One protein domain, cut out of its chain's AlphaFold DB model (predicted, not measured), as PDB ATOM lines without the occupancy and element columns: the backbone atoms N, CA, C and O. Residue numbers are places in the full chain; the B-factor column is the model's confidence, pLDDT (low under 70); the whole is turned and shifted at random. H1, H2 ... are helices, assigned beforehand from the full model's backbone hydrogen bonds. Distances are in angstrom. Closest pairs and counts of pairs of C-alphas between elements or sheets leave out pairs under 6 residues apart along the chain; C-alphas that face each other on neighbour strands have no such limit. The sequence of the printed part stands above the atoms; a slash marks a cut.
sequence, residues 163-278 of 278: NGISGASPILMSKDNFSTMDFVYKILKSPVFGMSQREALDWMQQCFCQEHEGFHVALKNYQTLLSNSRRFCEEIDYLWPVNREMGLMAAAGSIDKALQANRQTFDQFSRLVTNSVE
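Overview. This is residues 163 to 278 of the 278 residues of the protein "ATP-dependent Clp protease adaptor ClpS" of Moorea sp. SIO2I5 (UniProt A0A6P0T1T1). This is a rod of helices in two halves set end to end: long H3 runs out to one end and the chain folds back beside it through short H4 and H5, while H6, H2 and H1 make the other half. The unnamed stretch of residues 163 to 177 lies in the middle, its C-alphas 2 to 10 A from the mean of the C-alphas. The printed part has 116 residues with six named helices, H1 to H6 in chain order, and no named strand; the class is all helix. It is loose, with a radius of gyration of the C-alphas of 17.2 A, and spans 58 by 24 by 21 A.

Arrangement. H3, residues 213 to 234, touches H4, residues 241 to 244, with residues 230 to 234 alone; the closest C-alphas, of Cys 233 and Arg 244, are 5.1 A apart. H5, residues 247 to 252, is close to H3 but not clearly touching, with C-alphas 226 and 250 closest at 6.8 A, opposite ways at a shallow tilt of 2 degrees. H6, residues 255 to 275, only just touches H3, with 3 pairs of C-alphas within 8 A; Phe 215 and Ile 255 have the closest C-alphas, 6.4 A apart. H2, residues 197 to 209, touches H6 at a shallow tilt of 15 degrees, opposite ways, the closest C-alphas being those of Cys 209 and Arg 263 at 5.3 A. H1, residues 178 to 188, touches H6 at a steep tilt of 67 degrees, with C-alphas 178 and 265 closest at 6.6 A. In H1, H2, H3, H5 and H6 every O i to N i+4 pair is within hydrogen-bond range; H4 is too short for one.

Along the chain. H3 measures 31.9 A, H6 29.9 A, H2 17.3 A and H1 15.3 A. C-alpha 178 opens H1 at (-32.543, -20.568, 26.672), and C-alpha 275 ends H6 at (-31.071, -5.464, 22.193).

Size, cuts and confidence. The C-alphas of Asp 237 and Glu 278 are farthest apart, at 58.9 A. The printed part has no cut and no long link. Residues 276 to 278 are under 70 in pLDDT.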
ATOM      1  N   ASN A 163     -29.318 -35.912  27.004       91.50
ATOM      2  CA  ASN A 163     -28.521 -35.375  25.897       91.50
ATOM      3  C   ASN A 163     -27.426 -34.384  26.304       91.50
ATOM      4  O   ASN A 163     -26.890 -33.671  25.450       91.50
ATOM      5  N   GLY A 164     -27.066 -34.355  27.584       93.88
ATOM      6  CA  GLY A 164     -25.927 -33.599  28.082       93.88
ATOM      7  C   GLY A 164     -25.943 -33.471  29.595       93.88
ATOM      8  O   GLY A 164     -26.759 -34.085  30.275       93.88
ATOM      9  N   ILE A 165     -25.043 -32.640  30.100       94.31
ATOM     10  CA  ILE A 165     -25.019 -32.211  31.497       94.31
ATOM     11  C   ILE A 165     -25.256 -30.703  31.563       94.31
ATOM     12  O   ILE A 165     -24.957 -29.985  30.606       94.31
ATOM     13  N   SER A 166     -25.796 -30.250  32.687       92.00
ATOM     14  CA  SER A 166     -26.093 -28.845  32.967       92.00
ATOM     15  C   SER A 166     -25.054 -28.258  33.922       92.00
ATOM     16  O   SER A 166     -24.660 -28.907  34.893       92.00
ATOM     17  N   GLY A 167     -24.633 -27.024  33.647       89.06
ATOM     18  CA  GLY A 167     -23.840 -26.196  34.556       89.06
ATOM     19  C   GLY A 167     -24.705 -25.491  35.600       89.06
ATOM     20  O   GLY A 167     -24.289 -25.347  36.746       89.06
ATOM     21  N   ALA A 168     -25.949 -25.134  35.253       87.81
ATOM     22  CA  ALA A 168     -26.879 -24.502  36.194       87.81
ATOM     23  C   ALA A 168     -27.396 -25.449  37.279       87.81
ATOM     24  O   ALA A 168     -27.793 -25.007  38.358       87.81
ATOM     25  N   SER A 169     -27.474 -26.746  36.984       87.69
ATOM     26  CA  SER A 169     -28.093 -27.702  37.887       87.69
ATOM     27  C   SER A 169     -27.481 -29.095  37.743       87.69
ATOM     28  O   SER A 169     -27.713 -29.768  36.736       87.69
ATOM     29  N   PRO A 170     -26.794 -29.618  38.778       85.50
ATOM     30  CA  PRO A 170     -26.132 -30.924  38.711       85.50
ATOM     31  C   PRO A 170     -27.105 -32.113  38.652       85.50
ATOM     32  O   PRO A 170     -26.682 -33.272  38.610       85.50
ATOM     33  N   ILE A 171     -28.408 -31.832  38.689       81.75
ATOM     34  CA  ILE A 171     -29.490 -32.811  38.638       81.75
ATOM     35  C   ILE A 171     -30.145 -32.886  37.252       81.75
ATOM     36  O   ILE A 171     -30.850 -33.848  36.961       81.75
ATOM     37  N   LEU A 172     -29.917 -31.906  36.371       83.44
ATOM     38  CA  LEU A 172     -30.476 -31.928  35.024       83.44
ATOM     39  C   LEU A 172     -29.606 -32.788  34.105       83.44
ATOM     40  O   LEU A 172     -28.424 -32.523  33.902       83.44
ATOM     41  N   MET A 173     -30.218 -33.817  33.521       86.00
ATOM     42  CA  MET A 173     -29.565 -34.757  32.598       86.00
ATOM     43  C   MET A 173     -29.628 -34.279  31.136       86.00
ATOM     44  O   MET A 173     -29.655 -35.083  30.209       86.00
ATOM     45  N   SER A 174     -29.681 -32.964  30.939       88.81
ATOM     46  CA  SER A 174     -29.755 -32.300  29.642       88.81
ATOM     47  C   SER A 174     -28.853 -31.072  29.640       88.81
ATOM     48  O   SER A 174     -28.523 -30.542  30.700       88.81
ATOM     49  N   LYS A 175     -28.512 -30.584  28.449       90.38
ATOM     50  CA  LYS A 175     -27.790 -29.313  28.293       90.38
ATOM     51  C   LYS A 175     -28.606 -28.142  28.846       90.38
ATOM     52  O   LYS A 175     -29.842 -28.177  28.793       90.38
ATOM     53  N   ASP A 176     -27.920 -27.097  29.300       93.19
ATOM     54  CA  ASP A 176     -28.578 -25.823  29.572       93.19
ATOM     55  C   ASP A 176     -29.146 -25.251  28.272       93.19
ATOM     56  O   ASP A 176     -28.597 -25.427  27.183       93.19
ATOM     57  N   ASN A 177     -30.294 -24.594  28.378       91.56
ATOM     58  CA  ASN A 177     -30.987 -24.010  27.240       91.56
ATOM     59  C   ASN A 177     -31.438 -22.584  27.556       91.56
ATOM     60  O   ASN A 177     -31.338 -22.116  28.690       91.56
ATOM     61  N   PHE A 178     -31.999 -21.918  26.549       93.81
ATOM     62  CA  PHE A 178     -32.543 -20.568  26.672       93.81
ATOM     63  C   PHE A 178     -33.482 -20.378  27.861       93.81
ATOM     64  O   PHE A 178     -33.359 -19.391  28.571       93.81
ATOM     65  N   SER A 179     -34.396 -21.319  28.106       91.75
ATOM     66  CA  SER A 179     -35.330 -21.220  29.233       91.75
ATOM     67  C   SER A 179     -34.613 -21.275  30.581       91.75
ATOM     68  O   SER A 179     -35.034 -20.619  31.526       91.75
ATOM     69  N   THR A 180     -33.525 -22.040  30.668       92.38
ATOM     70  CA  THR A 180     -32.691 -22.119  31.874       92.38
ATOM     71  C   THR A 180     -31.952 -20.802  32.100       92.38
ATOM     72  O   THR A 180     -31.977 -20.269  33.205       92.38
ATOM     73  N   MET A 181     -31.354 -20.237  31.046       95.50
ATOM     74  CA  MET A 181     -30.662 -18.946  31.121       95.50
ATOM     75  C   MET A 181     -31.619 -17.791  31.438       95.50
ATOM     76  O   MET A 181     -31.334 -17.007  32.335       95.50
ATOM     77  N   ASP A 182     -32.782 -17.726  30.786       96.12
ATOM     78  CA  ASP A 182     -33.826 -16.728  31.059       96.12
ATOM     79  C   ASP A 182     -34.310 -16.786  32.514       96.12
ATOM     80  O   ASP A 182     -34.446 -15.758  33.178       96.12
ATOM     81  N   PHE A 183     -34.514 -17.994  33.043       95.31
ATOM     82  CA  PHE A 183     -34.895 -18.184  34.437       95.31
ATOM     83  C   PHE A 183     -33.830 -17.651  35.406       95.31
ATOM     84  O   PHE A 183     -34.160 -16.875  36.304       95.31
ATOM     85  N   VAL A 184     -32.556 -18.015  35.211       95.62
ATOM     86  CA  VAL A 184     -31.459 -17.528  36.065       95.62
ATOM     87  C   VAL A 184     -31.304 -16.011  35.945       95.62
ATOM     88  O   VAL A 184     -31.208 -15.334  36.964       95.62
ATOM     89  N   TYR A 185     -31.369 -15.461  34.733       97.19
ATOM     90  CA  TYR A 185     -31.310 -14.018  34.494       97.19
ATOM     91  C   TYR A 185     -32.390 -13.260  35.277       97.19
ATOM     92  O   TYR A 185     -32.098 -12.283  35.968       97.19
ATOM     93  N   LYS A 186     -33.639 -13.743  35.234       96.88
ATOM     94  CA  LYS A 186     -34.760 -13.159  35.986       96.88
ATOM     95  C   LYS A 186     -34.564 -13.245  37.497       96.88
ATOM     96  O   LYS A 186     -34.928 -12.304  38.195       96.88
ATOM     97  N   ILE A 187     -33.980 -14.335  38.004       96.88
ATOM     98  CA  ILE A 187     -33.640 -14.454  39.429       96.88
ATOM     99  C   ILE A 187     -32.598 -13.408  39.816       96.88
ATOM    100  O   ILE A 187     -32.828 -12.660  40.764       96.88
ATOM    101  N   LEU A 188     -31.490 -13.316  39.079       97.56
ATOM    102  CA  LEU A 188     -30.400 -12.386  39.393       97.56
ATOM    103  C   LEU A 188     -30.857 -10.919  39.349       97.56
ATOM    104  O   LEU A 188     -30.419 -10.109  40.160       97.56
ATOM    105  N   LYS A 189     -31.798 -10.587  38.458       97.56
ATOM    106  CA  LYS A 189     -32.402  -9.248  38.376       97.56
ATOM    107  C   LYS A 189     -33.590  -9.021  39.313       97.56
ATOM    108  O   LYS A 189     -34.132  -7.918  39.349       97.56
ATOM    109  N   SER A 190     -34.045 -10.043  40.035       97.75
ATOM    110  CA  SER A 190     -35.167  -9.897  40.969       97.75
ATOM    111  C   SER A 190     -34.794  -8.970  42.134       97.75
ATOM    112  O   SER A 190     -33.610  -8.852  42.445       97.75
ATOM    113  N   PRO A 191     -35.766  -8.374  42.854       97.56
ATOM    114  CA  PRO A 191     -35.485  -7.503  44.000       97.56
ATOM    115  C   PRO A 191     -34.645  -8.146  45.115       97.56
ATOM    116  O   PRO A 191     -34.069  -7.433  45.926       97.56
ATOM    117  N   VAL A 192     -34.577  -9.482  45.162       97.12
ATOM    118  CA  VAL A 192     -33.764 -10.224  46.137       97.12
ATOM    119  C   VAL A 192     -32.269 -10.051  45.870       97.12
ATOM    120  O   VAL A 192     -31.495  -9.926  46.813       97.12
ATOM    121  N   PHE A 193     -31.862 -10.049  44.599       97.38
ATOM    122  CA  PHE A 193     -30.457  -9.950  44.192       97.38
ATOM    123  C   PHE A 193     -30.103  -8.564  43.645       97.38
ATOM    124  O   PHE A 193     -28.973  -8.117  43.804       97.38
ATOM    125  N   GLY A 194     -31.065  -7.884  43.018       97.19
ATOM    126  CA  GLY A 194     -30.956  -6.492  42.589       97.19
ATOM    127  C   GLY A 194     -29.888  -6.227  41.531       97.19
ATOM    128  O   GLY A 194     -29.491  -5.075  41.375       97.19
ATOM    129  N   MET A 195     -29.409  -7.250  40.814       98.19
ATOM    130  CA  MET A 195     -28.329  -7.066  39.846       98.19
ATOM    131  C   MET A 195     -28.798  -6.246  38.645       98.19
ATOM    132  O   MET A 195     -29.887  -6.455  38.094       98.19
ATOM    133  N   SER A 196     -27.935  -5.347  38.179       97.56
ATOM    134  CA  SER A 196     -28.086  -4.728  36.868       97.56
ATOM    135  C   SER A 196     -28.006  -5.785  35.760       97.56
ATOM    136  O   SER A 196     -27.542  -6.910  35.950       97.56
ATOM    137  N   GLN A 197     -28.437  -5.419  34.551       97.38
ATOM    138  CA  GLN A 197     -28.309  -6.300  33.388       97.38
ATOM    139  C   GLN A 197     -26.862  -6.739  33.146       97.38
ATOM    140  O   GLN A 197     -26.625  -7.909  32.861       97.38
ATOM    141  N   ARG A 198     -25.910  -5.808  33.275       97.19
ATOM    142  CA  ARG A 198     -24.487  -6.087  33.085       97.19
ATOM    143  C   ARG A 198     -23.979  -7.081  34.124       97.19
ATOM    144  O   ARG A 198     -23.422  -8.099  33.745       97.19
ATOM    145  N   GLU A 199     -24.237  -6.826  35.405       98.00
ATOM    146  CA  GLU A 199     -23.809  -7.721  36.489       98.00
ATOM    147  C   GLU A 199     -24.412  -9.122  36.350       98.00
ATOM    148  O   GLU A 199     -23.709 -10.115  36.525       98.00
ATOM    149  N   ALA A 200     -25.698  -9.215  35.993       98.00
ATOM    150  CA  ALA A 200     -26.361 -10.497  35.787       98.00
ATOM    151  C   ALA A 200     -25.739 -11.279  34.618       98.00
ATOM    152  O   ALA A 200     -25.493 -12.478  34.747       98.00
ATOM    153  N   LEU A 201     -25.461 -10.616  33.489       98.00
ATOM    154  CA  LEU A 201     -24.825 -11.251  32.332       98.00
ATOM    155  C   LEU A 201     -23.381 -11.666  32.620       98.00
ATOM    156  O   LEU A 201     -23.011 -12.780  32.254       98.00
ATOM    157  N   ASP A 202     -22.605 -10.830  33.310       97.75
ATOM    158  CA  ASP A 202     -21.230 -11.149  33.703       97.75
ATOM    159  C   ASP A 202     -21.215 -12.411  34.580       97.75
ATOM    160  O   ASP A 202     -20.516 -13.379  34.274       97.75
ATOM    161  N   TRP A 203     -22.061 -12.475  35.615       96.44
ATOM    162  CA  TRP A 203     -22.171 -13.666  36.465       96.44
ATOM    163  C   TRP A 203     -22.658 -14.900  35.711       96.44
ATOM    164  O   TRP A 203     -22.124 -15.992  35.905       96.44
ATOM    165  N   MET A 204     -23.649 -14.752  34.833       97.06
ATOM    166  CA  MET A 204     -24.116 -15.862  34.008       97.06
ATOM    167  C   MET A 204     -23.021 -16.373  33.072       97.06
ATOM    168  O   MET A 204     -22.901 -17.583  32.908       97.06
ATOM    169  N   GLN A 205     -22.191 -15.500  32.499       96.94
ATOM    170  CA  GLN A 205     -21.069 -15.932  31.675       96.94
ATOM    171  C   GLN A 205     -20.096 -16.791  32.487       96.94
ATOM    172  O   GLN A 205     -19.713 -17.869  32.033       96.94
ATOM    173  N   GLN A 206     -19.749 -16.364  33.704       95.00
ATOM    174  CA  GLN A 206     -18.874 -17.148  34.579       95.00
ATOM    175  C   GLN A 206     -19.500 -18.504  34.927       95.00
ATOM    176  O   GLN A 206     -18.864 -19.539  34.754       95.00
ATOM    177  N   CYS A 207     -20.763 -18.512  35.354       94.12
ATOM    178  CA  CYS A 207     -21.433 -19.721  35.829       94.12
ATOM    179  C   CYS A 207     -21.819 -20.702  34.712       94.12
ATOM    180  O   CYS A 207     -21.853 -21.897  34.951       94.12
ATOM    181  N   PHE A 208     -22.146 -20.250  33.501       95.88
ATOM    182  CA  PHE A 208     -22.555 -21.162  32.424       95.88
ATOM    183  C   PHE A 208     -21.405 -21.552  31.492       95.88
ATOM    184  O   PHE A 208     -21.439 -22.646  30.923       95.88
ATOM    185  N   CYS A 209     -20.425 -20.668  31.285       96.81
ATOM    186  CA  CYS A 209     -19.448 -20.797  30.197       96.81
ATOM    187  C   CYS A 209     -18.029 -21.152  30.661       96.81
ATOM    188  O   CYS A 209     -17.158 -21.385  29.805       96.81
ATOM    189  N   GLN A 210     -17.788 -21.209  31.974       96.88
ATOM    190  CA  GLN A 210     -16.527 -21.657  32.563       96.88
ATOM    191  C   GLN A 210     -16.706 -22.967  33.328       96.88
ATOM    192  O   GLN A 210     -17.767 -23.243  33.881       96.88
ATOM    193  N   GLU A 211     -15.660 -23.791  33.334       97.06
ATOM    194  CA  GLU A 211     -15.651 -25.026  34.112       97.06
ATOM    195  C   GLU A 211     -15.639 -24.711  35.611       97.06
ATOM    196  O   GLU A 211     -14.914 -23.833  36.074       97.06
ATOM    197  N   HIS A 212     -16.450 -25.439  36.375       95.44
ATOM    198  CA  HIS A 212     -16.564 -25.294  37.822       95.44
ATOM    199  C   HIS A 212     -17.036 -26.611  38.453       95.44
ATOM    200  O   HIS A 212     -17.520 -27.512  37.765       95.44
ATOM    201  N   GLU A 213     -16.973 -26.713  39.786       94.38
ATOM    202  CA  GLU A 213     -17.303 -27.936  40.538       94.38
ATOM    203  C   GLU A 213     -18.672 -28.535  40.164       94.38
ATOM    204  O   GLU A 213     -18.798 -29.747  39.981       94.38
ATOM    205  N   GLY A 214     -19.687 -27.685  39.967       92.88
ATOM    206  CA  GLY A 214     -21.020 -28.103  39.514       92.88
ATOM    207  C   GLY A 214     -21.025 -29.009  38.271       92.88
ATOM    208  O   GLY A 214     -21.761 -29.997  38.261       92.88
ATOM    209  N   PHE A 215     -20.163 -28.763  37.274       95.56
ATOM    210  CA  PHE A 215     -20.048 -29.624  36.088       95.56
ATOM    211  C   PHE A 215     -19.494 -31.010  36.420       95.56
ATOM    212  O   PHE A 215     -19.980 -32.012  35.891       95.56
ATOM    213  N   HIS A 216     -18.520 -31.102  37.325       95.69
ATOM    214  CA  HIS A 216     -17.977 -32.389  37.760       95.69
ATOM    215  C   HIS A 216     -19.004 -33.196  38.560       95.69
ATOM    216  O   HIS A 216     -19.122 -34.410  38.369       95.69
ATOM    217  N   VAL A 217     -19.795 -32.534  39.412       92.75
ATOM    218  CA  VAL A 217     -20.907 -33.180  40.127       92.75
ATOM    219  C   VAL A 217     -21.963 -33.674  39.133       92.75
ATOM    220  O   VAL A 217     -22.382 -34.832  39.215       92.75
ATOM    221  N   ALA A 218     -22.345 -32.841  38.159       93.06
ATOM    222  CA  ALA A 218     -23.284 -33.213  37.104       93.06
ATOM    223  C   ALA A 218     -22.781 -34.424  36.301       93.06
ATOM    224  O   ALA A 218     -23.522 -35.388  36.108       93.06
ATOM    225  N   LEU A 219     -21.506 -34.420  35.893       95.25
ATOM    226  CA  LEU A 219     -20.885 -35.516  35.151       95.25
ATOM    227  C   LEU A 219     -20.873 -36.818  35.958       95.25
ATOM    228  O   LEU A 219     -21.235 -37.867  35.429       95.25
ATOM    229  N   LYS A 220     -20.519 -36.762  37.245       93.12
ATOM    230  CA  LYS A 220     -20.534 -37.932  38.132       93.12
ATOM    231  C   LYS A 220     -21.938 -38.529  38.263       93.12
ATOM    232  O   LYS A 220     -22.112 -39.749  38.169       93.12
ATOM    233  N   ASN A 221     -22.947 -37.677  38.449       91.56
ATOM    234  CA  ASN A 221     -24.346 -38.103  38.495       91.56
ATOM    235  C   ASN A 221     -24.767 -38.734  37.163       91.56
ATOM    236  O   ASN A 221     -25.375 -39.806  37.149       91.56
ATOM    237  N   TYR A 222     -24.396 -38.111  36.047       94.44
ATOM    238  CA  TYR A 222     -24.707 -38.584  34.706       94.44
ATOM    239  C   TYR A 222     -24.069 -39.948  34.398       94.44
ATOM    240  O   TYR A 222     -24.732 -40.841  33.875       94.44
ATOM    241  N   GLN A 223     -22.805 -40.151  34.778       94.56
ATOM    242  CA  GLN A 223     -22.094 -41.428  34.634       94.56
ATOM    243  C   GLN A 223     -22.725 -42.542  35.478       94.56
ATOM    244  O   GLN A 223     -22.859 -43.674  35.010       94.56
ATOM    245  N   THR A 224     -23.169 -42.217  36.696       93.38
ATOM    246  CA  THR A 224     -23.888 -43.163  37.563       93.38
ATOM    247  C   THR A 224     -25.207 -43.597  36.918       93.38
ATOM    248  O   THR A 224     -25.502 -44.793  36.839       93.38
ATOM    249  N   LEU A 225     -25.980 -42.645  36.382       93.75
ATOM    250  CA  LEU A 225     -27.214 -42.941  35.655       93.75
ATOM    251  C   LEU A 225     -26.950 -43.776  34.394       93.75
ATOM    252  O   LEU A 225     -27.687 -44.728  34.131       93.75
ATOM    253  N   LEU A 226     -25.900 -43.456  33.632       95.75
ATOM    254  CA  LEU A 226     -25.503 -44.197  32.434       95.75
ATOM    255  C   LEU A 226     -25.177 -45.657  32.762       95.75
ATOM    256  O   LEU A 226     -25.687 -46.560  32.100       95.75
ATOM    257  N   SER A 227     -24.369 -45.892  33.798       95.81
ATOM    258  CA  SER A 227     -24.014 -47.240  34.252       95.81
ATOM    259  C   SER A 227     -25.253 -48.044  34.655       95.81
ATOM    260  O   SER A 227     -25.453 -49.159  34.171       95.81
ATOM    261  N   ASN A 228     -26.145 -47.454  35.455       94.00
ATOM    262  CA  ASN A 228     -27.376 -48.129  35.864       94.00
ATOM    263  C   ASN A 228     -28.322 -48.403  34.685       94.00
ATOM    264  O   ASN A 228     -28.982 -49.442  34.649       94.00
ATOM    265  N   SER A 229     -28.385 -47.485  33.718       94.94
ATOM    266  CA  SER A 229     -29.208 -47.641  32.515       94.94
ATOM    267  C   SER A 229     -28.689 -48.770  31.623       94.94
ATOM    268  O   SER A 229     -29.482 -49.577  31.152       94.94
ATOM    269  N   ARG A 230     -27.365 -48.888  31.448       96.44
ATOM    270  CA  ARG A 230     -26.738 -50.005  30.719       96.44
ATOM    271  C   ARG A 230     -27.051 -51.346  31.363       96.44
ATOM    272  O   ARG A 230     -27.586 -52.218  30.691       96.44
ATOM    273  N   ARG A 231     -26.866 -51.462  32.681       95.31
ATOM    274  CA  ARG A 231     -27.195 -52.684  33.433       95.31
ATOM    275  C   ARG A 231     -28.660 -53.100  33.288       95.31
ATOM    276  O   ARG A 231     -28.986 -54.281  33.280       95.31
ATOM    277  N   PHE A 232     -29.572 -52.134  33.201       95.38
ATOM    278  CA  PHE A 232     -30.974 -52.425  32.918       95.38
ATOM    279  C   PHE A 232     -31.178 -52.940  31.488       95.38
ATOM    280  O   PHE A 232     -31.865 -53.940  31.293       95.38
ATOM    281  N   CYS A 233     -30.567 -52.275  30.507       96.00
ATOM    282  CA  CYS A 233     -30.684 -52.609  29.091       96.00
ATOM    283  C   CYS A 233     -29.988 -53.927  28.698       96.00
ATOM    284  O   CYS A 233     -30.420 -54.568  27.742       96.00
ATOM    285  N   GLU A 234     -28.947 -54.355  29.417       95.12
ATOM    286  CA  GLU A 234     -28.239 -55.630  29.203       95.12
ATOM    287  C   GLU A 234     -29.198 -56.828  29.197       95.12
ATOM    288  O   GLU A 234     -29.120 -57.701  28.334       95.12
ATOM    289  N   GLU A 235     -30.179 -56.806  30.093       95.38
ATOM    290  CA  GLU A 235     -31.155 -57.879  30.296       95.38
ATOM    291  C   GLU A 235     -32.331 -57.857  29.309       95.38
ATOM    292  O   GLU A 235     -33.220 -58.710  29.395       95.38
ATOM    293  N   ILE A 236     -32.374 -56.883  28.392       96.44
ATOM    294  CA  ILE A 236     -33.466 -56.702  27.432       96.44
ATOM    295  C   ILE A 236     -32.989 -57.125  26.043       96.44
ATOM    296  O   ILE A 236     -32.194 -56.455  25.388       96.44
ATOM    297  N   ASP A 237     -33.485 -58.257  25.566       96.06
ATOM    298  CA  ASP A 237     -33.014 -58.940  24.354       96.06
ATOM    299  C   ASP A 237     -33.446 -58.283  23.029       96.06
ATOM    300  O   ASP A 237     -32.785 -58.461  22.007       96.06
ATOM    301  N   TYR A 238     -34.507 -57.473  23.023       96.81
ATOM    302  CA  TYR A 238     -35.021 -56.844  21.803       96.81
ATOM    303  C   TYR A 238     -34.338 -55.517  21.423       96.81
ATOM    304  O   TYR A 238     -34.690 -54.921  20.397       96.81
ATOM    305  N   LEU A 239     -33.410 -55.011  22.242       98.12
ATOM    306  CA  LEU A 239     -32.807 -53.693  22.035       98.12
ATOM    307  C   LEU A 239     -31.806 -53.664  20.875       98.12
ATOM    308  O   LEU A 239     -30.964 -54.549  20.727       98.12
ATOM    309  N   TRP A 240     -31.851 -52.579  20.101       98.44
ATOM    310  CA  TRP A 240     -30.801 -52.187  19.170       98.44
ATOM    311  C   TRP A 240     -29.488 -51.945  19.917       98.44
ATOM    312  O   TRP A 240     -29.529 -51.443  21.044       98.44
ATOM    313  N   PRO A 241     -28.325 -52.178  19.280       97.88
ATOM    314  CA  PRO A 241     -27.023 -51.948  19.908       97.88
ATOM    315  C   PRO A 241     -26.879 -50.545  20.518       97.88
ATOM    316  O   PRO A 241     -26.493 -50.406  21.673       97.88
ATOM    317  N   VAL A 242     -27.306 -49.498  19.799       97.94
ATOM    318  CA  VAL A 242     -27.259 -48.109  20.299       97.94
ATOM    319  C   VAL A 242     -28.099 -47.883  21.566       97.94
ATOM    320  O   VAL A 242     -27.766 -47.031  22.385       97.94
ATOM    321  N   ASN A 243     -29.182 -48.641  21.750       98.06
ATOM    322  CA  ASN A 243     -30.029 -48.559  22.939       98.06
ATOM    323  C   ASN A 243     -29.500 -49.428  24.078       98.06
ATOM    324  O   ASN A 243     -29.524 -48.985  25.223       98.06
ATOM    325  N   ARG A 244     -28.988 -50.623  23.762       97.25
ATOM    326  CA  ARG A 244     -28.348 -51.520  24.732       97.25
ATOM    327  C   ARG A 244     -27.187 -50.823  25.440       97.25
ATOM    328  O   ARG A 244     -27.138 -50.789  26.663       97.25
ATOM    329  N   GLU A 245     -26.341 -50.157  24.660       97.00
ATOM    330  CA  GLU A 245     -25.156 -49.455  25.159       97.00
ATOM    331  C   GLU A 245     -25.437 -48.039  25.673       97.00
ATOM    332  O   GLU A 245     -24.509 -47.342  26.106       97.00
ATOM    333  N   MET A 246     -26.694 -47.582  25.598       97.38
ATOM    334  CA  MET A 246     -27.074 -46.191  25.859       97.38
ATOM    335  C   MET A 246     -26.145 -45.209  25.117       97.38
ATOM    336  O   MET A 246     -25.637 -44.240  25.683       97.38
ATOM    337  N   GLY A 247     -25.856 -45.506  23.846       97.56
ATOM    338  CA  GLY A 247     -24.746 -44.915  23.099       97.56
ATOM    339  C   GLY A 247     -24.868 -43.406  22.888       97.56
ATOM    340  O   GLY A 247     -23.869 -42.694  22.989       97.56
ATOM    341  N   LEU A 248     -26.083 -42.894  22.658       97.19
ATOM    342  CA  LEU A 248     -26.293 -41.448  22.526       97.19
ATOM    343  C   LEU A 248     -26.094 -40.733  23.863       97.19
ATOM    344  O   LEU A 248     -25.437 -39.694  23.909       97.19
ATOM    345  N   MET A 249     -26.616 -41.316  24.946       95.88
ATOM    346  CA  MET A 249     -26.406 -40.797  26.295       95.88
ATOM    347  C   MET A 249     -24.910 -40.779  26.633       95.88
ATOM    348  O   MET A 249     -24.395 -39.761  27.090       95.88
ATOM    349  N   ALA A 250     -24.189 -41.867  26.353       96.56
ATOM    350  CA  ALA A 250     -22.753 -41.967  26.599       96.56
ATOM    351  C   ALA A 250     -21.960 -40.885  25.854       96.56
ATOM    352  O   ALA A 250     -21.108 -40.225  26.442       96.56
ATOM    353  N   ALA A 251     -22.289 -40.645  24.583       96.12
ATOM    354  CA  ALA A 251     -21.636 -39.618  23.776       96.12
ATOM    355  C   ALA A 251     -21.911 -38.184  24.271       96.12
ATOM    356  O   ALA A 251     -21.135 -37.273  23.963       96.12
ATOM    357  N   ALA A 252     -23.008 -37.964  24.995       94.50
ATOM    358  CA  ALA A 252     -23.431 -36.656  25.482       94.50
ATOM    359  C   ALA A 252     -22.802 -36.238  26.827       94.50
ATOM    360  O   ALA A 252     -22.736 -35.042  27.106       94.50
ATOM    361  N   GLY A 253     -22.319 -37.180  27.643       94.06
ATOM    362  CA  GLY A 253     -21.758 -36.904  28.974       94.06
ATOM    363  C   GLY A 253     -20.345 -36.317  28.936       94.06
ATOM    364  O   GLY A 253     -19.384 -37.025  29.217       94.06
ATOM    365  N   SER A 254     -20.206 -35.038  28.575       96.25
ATOM    366  CA  SER A 254     -18.915 -34.341  28.473       96.25
ATOM    367  C   SER A 254     -19.032 -32.885  28.927       96.25
ATOM    368  O   SER A 254     -19.945 -32.176  28.500       96.25
ATOM    369  N   ILE A 255     -18.080 -32.452  29.762       97.44
ATOM    370  CA  ILE A 255     -17.962 -31.064  30.233       97.44
ATOM    371  C   ILE A 255     -17.658 -30.136  29.057       97.44
ATOM    372  O   ILE A 255     -18.406 -29.190  28.840       97.44
ATOM    373  N   ASP A 256     -16.676 -30.465  28.214       97.50
ATOM    374  CA  ASP A 256     -16.333 -29.655  27.036       97.50
ATOM    375  C   ASP A 256     -17.527 -29.422  26.107       97.50
ATOM    376  O   ASP A 256     -17.787 -28.300  25.671       97.50
ATOM    377  N   LYS A 257     -18.310 -30.477  25.834       96.75
ATOM    378  CA  LYS A 257     -19.519 -30.362  25.003       96.75
ATOM    379  C   LYS A 257     -20.587 -29.494  25.660       96.75
ATOM    380  O   LYS A 257     -21.317 -28.803  24.947       96.75
ATOM    381  N   ALA A 258     -20.714 -29.554  26.986       96.56
ATOM    382  CA  ALA A 258     -21.642 -28.712  27.728       96.56
ATOM    383  C   ALA A 258     -21.193 -27.245  27.692       96.56
ATOM    384  O   ALA A 258     -21.977 -26.390  27.293       96.56
ATOM    385  N   LEU A 259     -19.918 -26.961  27.968       97.62
ATOM    386  CA  LEU A 259     -19.347 -25.612  27.909       97.62
ATOM    387  C   LEU A 259     -19.448 -25.001  26.510       97.62
ATOM    388  O   LEU A 259     -19.824 -23.839  26.370       97.62
ATOM    389  N   GLN A 260     -19.165 -25.779  25.462       97.06
ATOM    390  CA  GLN A 260     -19.311 -25.320  24.082       97.06
ATOM    391  C   GLN A 260     -20.765 -24.950  23.763       97.06
ATOM    392  O   GLN A 260     -21.020 -23.888  23.192       97.06
ATOM    393  N   ALA A 261     -21.722 -25.802  24.142       95.81
ATOM    394  CA  ALA A 261     -23.143 -25.532  23.934       95.81
ATOM    395  C   ALA A 261     -23.627 -24.322  24.753       95.81
ATOM    396  O   ALA A 261     -24.395 -23.498  24.250       95.81
ATOM    397  N   ASN A 262     -23.147 -24.188  25.988       97.12
ATOM    398  CA  ASN A 262     -23.483 -23.080  26.870       97.12
ATOM    399  C   ASN A 262     -22.950 -21.756  26.333       97.12
ATOM    400  O   ASN A 262     -23.713 -20.801  26.285       97.12
ATOM    401  N   ARG A 263     -21.709 -21.703  25.830       97.56
ATOM    402  CA  ARG A 263     -21.156 -20.502  25.176       97.56
ATOM    403  C   ARG A 263     -22.016 -20.056  24.000       97.56
ATOM    404  O   ARG A 263     -22.423 -18.903  23.945       97.56
ATOM    405  N   GLN A 264     -22.382 -20.985  23.118       96.81
ATOM    406  CA  GLN A 264     -23.248 -20.678  21.973       96.81
ATOM    407  C   GLN A 264     -24.625 -20.155  22.405       96.81
ATOM    408  O   GLN A 264     -25.126 -19.185  21.839       96.81
ATOM    409  N   THR A 265     -25.240 -20.791  23.404       96.62
ATOM    410  CA  THR A 265     -26.568 -20.399  23.902       96.62
ATOM    411  C   THR A 265     -26.511 -19.054  24.629       96.62
ATOM    412  O   THR A 265     -27.370 -18.203  24.413       96.62
ATOM    413  N   PHE A 266     -25.471 -18.831  25.433       97.50
ATOM    414  CA  PHE A 266     -25.241 -17.593  26.170       97.50
ATOM    415  C   PHE A 266     -24.976 -16.411  25.235       97.50
ATOM    416  O   PHE A 266     -25.546 -15.341  25.430       97.50
ATOM    417  N   ASP A 267     -24.178 -16.596  24.183       97.38
ATOM    418  CA  ASP A 267     -23.903 -15.544  23.198       97.38
ATOM    419  C   ASP A 267     -25.181 -15.082  22.490       97.38
ATOM    420  O   ASP A 267     -25.381 -13.893  22.249       97.38
ATOM    421  N   GLN A 268     -26.078 -16.015  22.167       96.31
ATOM    422  CA  GLN A 268     -27.365 -15.665  21.572       96.31
ATOM    423  C   GLN A 268     -28.297 -15.006  22.601       96.31
ATOM    424  O   GLN A 268     -28.941 -14.004  22.293       96.31
ATOM    425  N   PHE A 269     -28.352 -15.535  23.826       96.88
ATOM    426  CA  PHE A 269     -29.165 -14.989  24.912       96.88
ATOM    427  C   PHE A 269     -28.762 -13.564  25.295       96.88
ATOM    428  O   PHE A 269     -29.619 -12.683  25.342       96.88
ATOM    429  N   SER A 270     -27.469 -13.318  25.506       97.00
ATOM    430  CA  SER A 270     -26.932 -12.014  25.904       97.00
ATOM    431  C   SER A 270     -27.243 -10.927  24.873       97.00
ATOM    432  O   SER A 270     -27.659  -9.831  25.250       97.00
ATOM    433  N   ARG A 271     -27.146 -11.238  23.573       95.88
ATOM    434  CA  ARG A 271     -27.544 -10.323  22.489       95.88
ATOM    435  C   ARG A 271     -29.032  -9.999  22.527       95.88
ATOM    436  O   ARG A 271     -29.394  -8.834  22.419       95.88
ATOM    437  N   LEU A 272     -29.886 -11.009  22.701       94.88
ATOM    438  CA  LEU A 272     -31.335 -10.801  22.739       94.88
ATOM    439  C   LEU A 272     -31.749  -9.879  23.886       94.88
ATOM    440  O   LEU A 272     -32.505  -8.943  23.651       94.88
ATOM    441  N   VAL A 273     -31.234 -10.109  25.097       94.38
ATOM    442  CA  VAL A 273     -31.612  -9.289  26.262       94.38
ATOM    443  C   VAL A 273     -30.947  -7.914  26.274       94.38
ATOM    444  O   VAL A 273     -31.445  -7.006  26.931       94.38
ATOM    445  N   THR A 274     -29.835  -7.744  25.553       91.75
ATOM    446  CA  THR A 274     -29.193  -6.433  25.387       91.75
ATOM    447  C   THR A 274     -29.936  -5.577  24.373       91.75
ATOM    448  O   THR A 274     -30.197  -4.412  24.647       91.75
ATOM    449  N   ASN A 275     -30.358  -6.172  23.256       83.81
ATOM    450  CA  ASN A 275     -31.071  -5.464  22.193       83.81
ATOM    451  C   ASN A 275     -32.555  -5.218  22.513       83.81
ATOM    452  O   ASN A 275     -33.195  -4.427  21.837       83.81
ATOM    453  N   SER A 276     -33.128  -5.890  23.516       64.94
ATOM    454  CA  SER A 276     -34.520  -5.681  23.946       64.94
ATOM    455  C   SER A 276     -34.724  -4.463  24.861       64.94
ATOM    456  O   SER A 276     -35.793  -4.332  25.452       64.94
ATOM    457  N   VAL A 277     -33.686  -3.643  25.067       54.06
ATOM    458  CA  VAL A 277     -33.693  -2.463  25.957       54.06
ATOM    459  C   VAL A 277     -33.532  -1.147  25.166       54.06
ATOM    460  O   VAL A 277     -33.378  -0.087  25.765       54.06
ATOM    461  N   GLU A 278     -33.631  -1.201  23.835       41.84
ATOM    462  CA  GLU A 278     -33.929  -0.039  22.975       41.84
ATOM    463  C   GLU A 278     -35.421  -0.016  22.614       41.84
ATOM    464  O   GLU A 278     -36.000   1.094  22.609       41.84
TER     465      GLU A 278